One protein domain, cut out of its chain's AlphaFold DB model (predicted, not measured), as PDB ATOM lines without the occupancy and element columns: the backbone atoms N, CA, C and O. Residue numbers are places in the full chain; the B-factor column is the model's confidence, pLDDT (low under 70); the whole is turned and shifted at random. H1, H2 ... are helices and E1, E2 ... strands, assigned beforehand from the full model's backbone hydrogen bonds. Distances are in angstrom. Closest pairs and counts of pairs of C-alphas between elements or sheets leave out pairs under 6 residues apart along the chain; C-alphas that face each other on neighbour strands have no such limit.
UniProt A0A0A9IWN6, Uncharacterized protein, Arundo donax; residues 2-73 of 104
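AT A GLANCE: This is residues 2 to 73 of the 104 residues of an uncharacterized protein of Arundo donax (UniProt A0A0A9IWN6). A long two-stranded hairpin, E1 and E2, lies between two helices, H3 packed lengthwise on one side and H2 on the other, while H1 lies off by itself. The printed part has 72 residues, ordered H1, H2, E1, E2, H3, mixed in class, with an antiparallel sheet. It is only just compact, close to loose: radius of gyration of the C-alphas 13.1 A, spans 37 by 28 by 20 A.

HOW THE PARTS SIT: E1, residues 31 to 39, and E2, residues 42 to 50, form a hairpin at 161 degrees; N 35 and O 46 are 2.9 A apart. The closest C-alphas of E2 and H3, residues 60 to 72, are Ala 48 and Leu 63, 7.5 A. Those of E1 and H2, residues 15 to 24, are Glu 31 and Ile 23, 6.9 A. H1, residues 2 to 8, is apart from the others. Every O i to N i+4 pair is within hydrogen-bond range in H1 and H3, and 4 of 6 in H2.

IN THESE COORDINATES: H1 begins at C-alpha 2 (19.122, 14.320, 41.465). E1 and E2 each measure 26.2 A, H2 14.8 A, H1 10.0 A. H3, 18.0 A, ends at C-alpha 72 (34.883, 23.671, 60.832).

THE WHOLE: The printed part has no cut and no long link. Residues 2 to 11, 15 and 20 to 27 have pLDDT under 70.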
ATOM      1  N   LYS A   2      17.702  14.340  41.044       50.44
ATOM      2  CA  LYS A   2      19.122  14.320  41.465       50.44
ATOM      3  C   LYS A   2      20.088  13.745  40.411       50.44
ATOM      4  O   LYS A   2      20.979  14.454  39.981       50.44
ATOM      5  N   ALA A   3      19.827  12.545  39.887       49.53
ATOM      6  CA  ALA A   3      20.719  11.899  38.912       49.53
ATOM      7  C   ALA A   3      20.914  12.678  37.591       49.53
ATOM      8  O   ALA A   3      22.008  12.693  37.040       49.53
ATOM      9  N   ALA A   4      19.875  13.357  37.092       54.72
ATOM     10  CA  ALA A   4      19.980  14.183  35.886       54.72
ATOM     11  C   ALA A   4      20.726  15.502  36.150       54.72
ATOM     12  O   ALA A   4      21.445  15.985  35.282       54.72
ATOM     13  N   ALA A   5      20.577  16.067  37.355       57.50
ATOM     14  CA  ALA A   5      21.338  17.234  37.783       57.50
ATOM     15  C   ALA A   5      22.821  16.885  37.984       57.50
ATOM     16  O   ALA A   5      23.673  17.612  37.489       57.50
ATOM     17  N   ASP A   6      23.108  15.744  38.616       59.88
ATOM     18  CA  ASP A   6      24.466  15.240  38.846       59.88
ATOM     19  C   ASP A   6      25.184  14.929  37.517       59.88
ATOM     20  O   ASP A   6      26.357  15.249  37.367       59.88
ATOM     21  N   ALA A   7      24.476  14.382  36.517       58.06
ATOM     22  CA  ALA A   7      25.030  14.116  35.183       58.06
ATOM     23  C   ALA A   7      25.260  15.385  34.337       58.06
ATOM     24  O   ALA A   7      26.116  15.397  33.454       58.06
ATOM     25  N   ALA A   8      24.500  16.453  34.590       60.62
ATOM     26  CA  ALA A   8      24.625  17.726  33.881       60.62
ATOM     27  C   ALA A   8      25.635  18.684  34.536       60.62
ATOM     28  O   ALA A   8      25.950  19.732  33.956       60.62
ATOM     29  N   TRP A   9      26.126  18.364  35.741       62.59
ATOM     30  CA  TRP A   9      26.992  19.258  36.497       62.59
ATOM     31  C   TRP A   9      28.471  19.014  36.195       62.59
ATOM     32  O   TRP A   9      28.986  17.934  36.476       62.59
ATOM     33  N   PRO A  10      29.201  20.011  35.670       66.56
ATOM     34  CA  PRO A  10      30.637  19.870  35.513       66.56
ATOM     35  C   PRO A  10      31.314  19.847  36.888       66.56
ATOM     36  O   PRO A  10      30.905  20.567  37.801       66.56
ATOM     37  N   HIS A  11      32.420  19.105  37.003       68.81
ATOM     38  CA  HIS A  11      33.268  19.108  38.201       68.81
ATOM     39  C   HIS A  11      33.800  20.509  38.562       68.81
ATOM     40  O   HIS A  11      34.145  20.759  39.715       68.81
ATOM     41  N   VAL A  12      33.852  21.428  37.589       72.69
ATOM     42  CA  VAL A  12      34.293  22.818  37.755       72.69
ATOM     43  C   VAL A  12      33.334  23.752  37.020       72.69
ATOM     44  O   VAL A  12      33.100  23.596  35.824       72.69
ATOM     45  N   VAL A  13      32.806  24.758  37.720       71.81
ATOM     46  CA  VAL A  13      31.920  25.779  37.141       71.81
ATOM     47  C   VAL A  13      32.469  27.168  37.474       71.81
ATOM     48  O   VAL A  13      32.711  27.442  38.653       71.81
ATOM     49  N   PRO A  14      32.639  28.069  36.487       76.19
ATOM     50  CA  PRO A  14      32.978  29.461  36.759       76.19
ATOM     51  C   PRO A  14      31.937  30.106  37.677       76.19
ATOM     52  O   PRO A  14      30.735  29.963  37.453       76.19
ATOM     53  N   LEU A  15      32.371  30.865  38.687       69.31
ATOM     54  CA  LEU A  15      31.464  31.445  39.688       69.31
ATOM     55  C   LEU A  15      30.346  32.307  39.064       69.31
ATOM     56  O   LEU A  15      29.212  32.288  39.542       69.31
ATOM     57  N   GLY A  16      30.653  33.027  37.977       73.19
ATOM     58  CA  GLY A  16      29.683  33.837  37.230       73.19
ATOM     59  C   GLY A  16      28.579  33.020  36.543       73.19
ATOM     60  O   GLY A  16      27.464  33.513  36.372       73.19
ATOM     61  N   ASP A  17      28.848  31.752  36.233       74.44
ATOM     62  CA  ASP A  17      27.911  30.856  35.551       74.44
ATOM     63  C   ASP A  17      27.028  30.065  36.517       74.44
ATOM     64  O   ASP A  17      25.981  29.553  36.114       74.44
ATOM     65  N   VAL A  18      27.403  30.002  37.800       73.00
ATOM     66  CA  VAL A  18      26.685  29.240  38.832       73.00
ATOM     67  C   VAL A  18      25.220  29.668  38.922       73.00
ATOM     68  O   VAL A  18      24.330  28.825  38.869       73.00
ATOM     69  N   GLY A  19      24.942  30.975  38.976       70.50
ATOM     70  CA  GLY A  19      23.565  31.477  39.056       70.50
ATOM     71  C   GLY A  19      22.744  31.200  37.792       70.50
ATOM     72  O   GLY A  19      21.566  30.857  37.881       70.50
ATOM     73  N   ARG A  20      23.367  31.292  36.607       69.88
ATOM     74  CA  ARG A  20      22.703  30.989  35.330       69.88
ATOM     75  C   ARG A  20      22.346  29.505  35.251       69.88
ATOM     76  O   ARG A  20      21.220  29.184  34.885       69.88
ATOM     77  N   ARG A  21      23.275  28.618  35.613       69.31
ATOM     78  CA  ARG A  21      23.079  27.164  35.528       69.31
ATOM     79  C   ARG A  21      22.163  26.623  36.629       69.31
ATOM     80  O   ARG A  21      21.339  25.773  36.325       69.31
ATOM     81  N   LEU A  22      22.251  27.118  37.871       66.75
ATOM     82  CA  LEU A  22      21.416  26.629  38.987       66.75
ATOM     83  C   LEU A  22      19.966  27.108  38.928       66.75
ATOM     84  O   LEU A  22      19.072  26.338  39.256       66.75
ATOM     85  N   ILE A  23      19.725  28.366  38.545       68.75
ATOM     86  CA  ILE A  23      18.379  28.955  38.625       68.75
ATOM     87  C   ILE A  23      17.663  28.909  37.277       68.75
ATOM     88  O   ILE A  23      16.520  28.469  37.208       68.75
ATOM     89  N   ARG A  24      18.305  29.360  36.188       63.56
ATOM     90  CA  ARG A  24      17.602  29.536  34.900       63.56
ATOM     91  C   ARG A  24      17.425  28.245  34.110       63.56
ATOM     92  O   ARG A  24      16.522  28.183  33.288       63.56
ATOM     93  N   ALA A  25      18.278  27.248  34.329       61.88
ATOM     94  CA  ALA A  25      18.170  25.959  33.645       61.88
ATOM     95  C   ALA A  25      17.324  24.934  34.425       61.88
ATOM     96  O   ALA A  25      17.039  23.858  33.903       61.88
ATOM     97  N   ALA A  26      16.927  25.244  35.664       65.19
ATOM     98  CA  ALA A  26      16.164  24.332  36.504       65.19
ATOM     99  C   ALA A  26      14.645  24.497  36.274       65.19
ATOM    100  O   ALA A  26      14.133  25.620  36.325       65.19
ATOM    101  N   PRO A  27      13.896  23.397  36.058       63.97
ATOM    102  CA  PRO A  27      12.444  23.456  35.942       63.97
ATOM    103  C   PRO A  27      11.811  24.019  37.223       63.97
ATOM    104  O   PRO A  27      12.229  23.676  38.328       63.97
ATOM    105  N   GLY A  28      10.781  24.856  37.080       72.94
ATOM    106  CA  GLY A  28      10.019  25.398  38.215       72.94
ATOM    107  C   GLY A  28      10.601  26.654  38.874       72.94
ATOM    108  O   GLY A  28      10.112  27.034  39.933       72.94
ATOM    109  N   ALA A  29      11.607  27.296  38.262       73.88
ATOM    110  CA  ALA A  29      12.190  28.574  38.700       73.88
ATOM    111  C   ALA A  29      12.532  28.620  40.211       73.88
ATOM    112  O   ALA A  29      11.984  29.441  40.949       73.88
ATOM    113  N   PRO A  30      13.412  27.723  40.695       79.94
ATOM    114  CA  PRO A  30      13.756  27.645  42.109       79.94
ATOM    115  C   PRO A  30      14.456  28.915  42.612       79.94
ATOM    116  O   PRO A  30      15.175  29.597  41.883       79.94
ATOM    117  N   GLU A  31      14.303  29.191  43.902       84.12
ATOM    118  CA  GLU A  31      15.076  30.214  44.600       84.12
ATOM    119  C   GLU A  31      16.433  29.660  45.039       84.12
ATOM    120  O   GLU A  31      16.575  28.475  45.344       84.12
ATOM    121  N   MET A  32      17.433  30.537  45.137       84.38
ATOM    122  CA  MET A  32      18.780  30.173  45.570       84.38
ATOM    123  C   MET A  32      19.203  30.993  46.783       84.38
ATOM    124  O   MET A  32      19.103  32.219  46.781       84.38
ATOM    125  N   ALA A  33      19.761  30.321  47.783       86.75
ATOM    126  CA  ALA A  33      20.517  30.955  48.850       86.75
ATOM    127  C   ALA A  33      22.013  30.748  48.629       86.75
ATOM    128  O   ALA A  33      22.461  29.684  48.195       86.75
ATOM    129  N   ARG A  34      22.788  31.781  48.958       88.62
ATOM    130  CA  ARG A  34      24.247  31.764  48.894       88.62
ATOM    131  C   ARG A  34      24.812  32.021  50.280       88.62
ATOM    132  O   ARG A  34      24.605  33.096  50.839       88.62
ATOM    133  N   PHE A  35      25.596  31.074  50.772       88.81
ATOM    134  CA  PHE A  35      26.363  31.200  52.002       88.81
ATOM    135  C   PHE A  35      27.824  31.454  51.632       88.81
ATOM    136  O   PHE A  35      28.402  30.726  50.824       88.81
ATOM    137  N   LYS A  36      28.411  32.518  52.182       88.81
ATOM    138  CA  LYS A  36      29.795  32.919  51.913       88.81
ATOM    139  C   LYS A  36      30.621  32.734  53.177       88.81
ATOM    140  O   LYS A  36      30.339  33.380  54.181       88.81
ATOM    141  N   PHE A  37      31.673  31.929  53.092       85.88
ATOM    142  CA  PHE A  37      32.622  31.716  54.182       85.88
ATOM    143  C   PHE A  37      34.003  32.199  53.747       85.88
ATOM    144  O   PHE A  37      34.486  31.838  52.675       85.88
ATOM    145  N   ARG A  38      34.628  33.039  54.571       85.69
ATOM    146  CA  ARG A  38      36.013  33.495  54.402       85.69
ATOM    147  C   ARG A  38      36.878  32.695  55.377       85.69
ATOM    148  O   ARG A  38      36.586  32.701  56.570       85.69
ATOM    149  N   LYS A  39      37.883  31.984  54.869       83.06
ATOM    150  CA  LYS A  39      38.798  31.133  55.645       83.06
ATOM    151  C   LYS A  39      40.219  31.372  55.139       83.06
ATOM    152  O   LYS A  39      40.567  30.885  54.065       83.06
ATOM    153  N   GLY A  40      41.004  32.165  55.868       79.88
ATOM    154  CA  GLY A  40      42.297  32.655  55.378       79.88
ATOM    155  C   GLY A  40      42.168  33.352  54.014       79.88
ATOM    156  O   GLY A  40      41.303  34.213  53.827       79.88
ATOM    157  N   CYS A  41      42.988  32.937  53.044       73.69
ATOM    158  CA  CYS A  41      42.976  33.445  51.666       73.69
ATOM    159  C   CYS A  41      41.884  32.826  50.769       73.69
ATOM    160  O   CYS A  41      41.683  33.272  49.638       73.69
ATOM    161  N   VAL A  42      41.120  31.844  51.263       76.75
ATOM    162  CA  VAL A  42      40.095  31.135  50.485       76.75
ATOM    163  C   VAL A  42      38.695  31.643  50.817       76.75
ATOM    164  O   VAL A  42      38.341  31.934  51.963       76.75
ATOM    165  N   THR A  43      37.857  31.753  49.784       83.06
ATOM    166  CA  THR A  43      36.430  32.055  49.935       83.06
ATOM    167  C   THR A  43      35.595  30.891  49.425       83.06
ATOM    168  O   THR A  43      35.594  30.607  48.231       83.06
ATOM    169  N   PHE A  44      34.843  30.261  50.323       85.06
ATOM    170  CA  PHE A  44      33.886  29.218  49.975       85.06
ATOM    171  C   PHE A  44      32.519  29.842  49.713       85.06
ATOM    172  O   PHE A  44      31.997  30.597  50.539       85.06
ATOM    173  N   TYR A  45      31.931  29.497  48.571       85.50
ATOM    174  CA  TYR A  45      30.538  29.789  48.264       85.50
ATOM    175  C   TYR A  45      29.754  28.482  48.262       85.50
ATOM    176  O   TYR A  45      29.966  27.631  47.402       85.50
ATOM    177  N   VAL A  46      28.842  28.332  49.221       87.62
ATOM    178  CA  VAL A  46      27.879  27.227  49.238       87.62
ATOM    179  C   VAL A  46      26.569  27.752  48.673       87.62
ATOM    180  O   VAL A  46      26.027  28.747  49.160       87.62
ATOM    181  N   TYR A  47      26.076  27.092  47.632       84.69
ATOM    182  CA  TYR A  47      24.813  27.420  46.987       84.69
ATOM    183  C   TYR A  47      23.788  26.343  47.310       84.69
ATOM    184  O   TYR A  47      24.050  25.157  47.127       84.69
ATOM    185  N   ALA A  48      22.621  26.763  47.782       87.12
ATOM    186  CA  ALA A  48      21.494  25.883  48.041       87.12
ATOM    187  C   ALA A  48      20.288  26.366  47.243       87.12
ATOM    188  O   ALA A  48      20.013  27.565  47.202       87.12
ATOM    189  N   VAL A  49      19.562  25.435  46.633       84.06
ATOM    190  CA  VAL A  49      18.328  25.717  45.895       84.06
ATOM    191  C   VAL A  49      17.117  25.243  46.688       84.06
ATOM    192  O   VAL A  49      17.167  24.221  47.376       84.06
ATOM    193  N   ARG A  50      16.019  25.991  46.602       86.38
ATOM    194  CA  ARG A  50      14.722  25.644  47.189       86.38
ATOM    195  C   ARG A  50      13.595  25.980  46.222       86.38
ATOM    196  O   ARG A  50      13.757  26.810  45.333       86.38
ATOM    197  N   THR A  51      12.437  25.367  46.423       85.62
ATOM    198  CA  THR A  51      11.215  25.758  45.714       85.62
ATOM    199  C   THR A  51      10.881  27.219  46.016       85.62
ATOM    200  O   THR A  51      11.007  27.652  47.165       85.62
ATOM    201  N   ALA A  52      10.458  27.974  45.002       84.31
ATOM    202  CA  ALA A  52      10.041  29.361  45.184       84.31
ATOM    203  C   ALA A  52       8.913  29.472  46.225       84.31
ATOM    204  O   ALA A  52       8.004  28.640  46.260       84.31
ATOM    205  N   GLY A  53       9.001  30.464  47.113       84.19
ATOM    206  CA  GLY A  53       8.045  30.669  48.208       84.19
ATOM    207  C   GLY A  53       8.145  29.680  49.379       84.19
ATOM    208  O   GLY A  53       7.412  29.821  50.360       84.19
ATOM    209  N   ALA A  54       9.052  28.697  49.340       86.12
ATOM    210  CA  ALA A  54       9.260  27.797  50.470       86.12
ATOM    211  C   ALA A  54       9.939  28.524  51.645       86.12
ATOM    212  O   ALA A  54      10.961  29.195  51.484       86.12
ATOM    213  N   ARG A  55       9.424  28.323  52.867       86.00
ATOM    214  CA  ARG A  55      10.017  28.899  54.092       86.00
ATOM    215  C   ARG A  55      11.402  28.334  54.436       86.00
ATOM    216  O   ARG A  55      12.121  28.942  55.220       86.00
ATOM    217  N   GLY A  56      11.798  27.203  53.852       88.25
ATOM    218  CA  GLY A  56      13.057  26.523  54.154       88.25
ATOM    219  C   GLY A  56      13.525  25.603  53.030       88.25
ATOM    220  O   GLY A  56      12.990  25.627  51.922       88.25
ATOM    221  N   PHE A  57      14.541  24.796  53.326       89.94
ATOM    222  CA  PHE A  57      15.083  23.801  52.399       89.94
ATOM    223  C   PHE A  57      14.484  22.430  52.693       89.94
ATOM    224  O   PHE A  57      14.419  22.021  53.848       89.94
ATOM    225  N   ALA A  58      14.123  21.684  51.645       87.56
ATOM    226  CA  ALA A  58      13.610  20.319  51.790       87.56
ATOM    227  C   ALA A  58      14.612  19.367  52.477       87.56
ATOM    228  O   ALA A  58      14.208  18.397  53.107       87.56
ATOM    229  N   ARG A  59      15.917  19.650  52.363       88.31
ATOM    230  CA  ARG A  59      17.017  18.908  53.001       88.31
ATOM    231  C   ARG A  59      17.810  19.808  53.956       88.31
ATOM    232  O   ARG A  59      19.019  19.974  53.809       88.31
ATOM    233  N   ALA A  60      17.113  20.454  54.890       91.81
ATOM    234  CA  ALA A  60      17.718  21.422  55.807       91.81
ATOM    235  C   ALA A  60      18.850  20.820  56.663       91.81
ATOM    236  O   ALA A  60      19.878  21.471  56.825       91.81
ATOM    237  N   ASP A  61      18.704  19.581  57.137       93.69
ATOM    238  CA  ASP A  61      19.730  18.914  57.952       93.69
ATOM    239  C   ASP A  61      21.006  18.609  57.158       93.69
ATOM    240  O   ASP A  61      22.113  18.832  57.644       93.69
ATOM    241  N   GLU A  62      20.870  18.173  55.902       92.12
ATOM    242  CA  GLU A  62      22.016  17.945  55.013       92.12
ATOM    243  C   GLU A  62      22.730  19.265  54.692       92.12
ATOM    244  O   GLU A  62      23.956  19.350  54.775       92.12
ATOM    245  N   LEU A  63      21.969  20.327  54.392       91.44
ATOM    246  CA  LEU A  63      22.530  21.662  54.178       91.44
ATOM    247  C   LEU A  63      23.266  22.162  55.426       91.44
ATOM    248  O   LEU A  63      24.363  22.709  55.317       91.44
ATOM    249  N   ARG A  64      22.683  21.952  56.610       94.06
ATOM    250  CA  ARG A  64      23.306  22.287  57.889       94.06
ATOM    251  C   ARG A  64      24.622  21.537  58.068       94.06
ATOM    252  O   ARG A  64      25.618  22.174  58.390       94.06
ATOM    253  N   ALA A  65      24.653  20.230  57.812       95.00
ATOM    254  CA  ALA A  65      25.870  19.428  57.919       95.00
ATOM    255  C   ALA A  65      26.984  19.942  56.989       95.00
ATOM    256  O   ALA A  65      28.129  20.075  57.419       95.00
ATOM    257  N   VAL A  66      26.652  20.307  55.744       91.75
ATOM    258  CA  VAL A  66      27.610  20.904  54.795       91.75
ATOM    259  C   VAL A  66      28.124  22.252  55.299       91.75
ATOM    260  O   VAL A  66      29.330  22.496  55.296       91.75
ATOM    261  N   VAL A  67      27.228  23.127  55.756       91.44
ATOM    262  CA  VAL A  67      27.593  24.450  56.285       91.44
ATOM    263  C   VAL A  67      28.486  24.324  57.520       91.44
ATOM    264  O   VAL A  67      29.506  25.004  57.605       91.44
ATOM    265  N   GLU A  68      28.148  23.434  58.451       92.38
ATOM    266  CA  GLU A  68      28.962  23.167  59.637       92.38
ATOM    267  C   GLU A  68      30.326  22.576  59.267       92.38
ATOM    268  O   GLU A  68      31.336  22.978  59.844       92.38
ATOM    269  N   ALA A  69      30.392  21.674  58.282       90.00
ATOM    270  CA  ALA A  69      31.654  21.123  57.797       90.00
ATOM    271  C   ALA A  69      32.562  22.221  57.226       90.00
ATOM    272  O   ALA A  69      33.717  22.325  57.637       90.00
ATOM    273  N   VAL A  70      32.032  23.097  56.364       87.19
ATOM    274  CA  VAL A  70      32.779  24.246  55.814       87.19
ATOM    275  C   VAL A  70      33.205  25.211  56.922       87.19
ATOM    276  O   VAL A  70      34.329  25.712  56.921       87.19
ATOM    277  N   ALA A  71      32.341  25.451  57.909       85.56
ATOM    278  CA  ALA A  71      32.657  26.305  59.049       85.56
ATOM    279  C   ALA A  71      33.752  25.713  59.953       85.56
ATOM    280  O   ALA A  71      34.525  26.475  60.535       85.56
ATOM    281  N   ARG A  72      33.851  24.382  60.056       87.00
ATOM    282  CA  ARG A  72      34.883  23.671  60.832       87.00
ATOM    283  C   ARG A  72      36.216  23.530  60.105       87.00
ATOM    284  O   ARG A  72      37.197  23.172  60.755       87.00
ATOM    285  N   LEU A  73      36.277  23.829  58.804       83.56
ATOM    286  CA  LEU A  73      37.552  23.923  58.099       83.56
ATOM    287  C   LEU A  73      38.432  24.947  58.829       83.56
ATOM    288  O   LEU A  73      38.041  26.107  59.030       83.56
TER     289      LEU A  73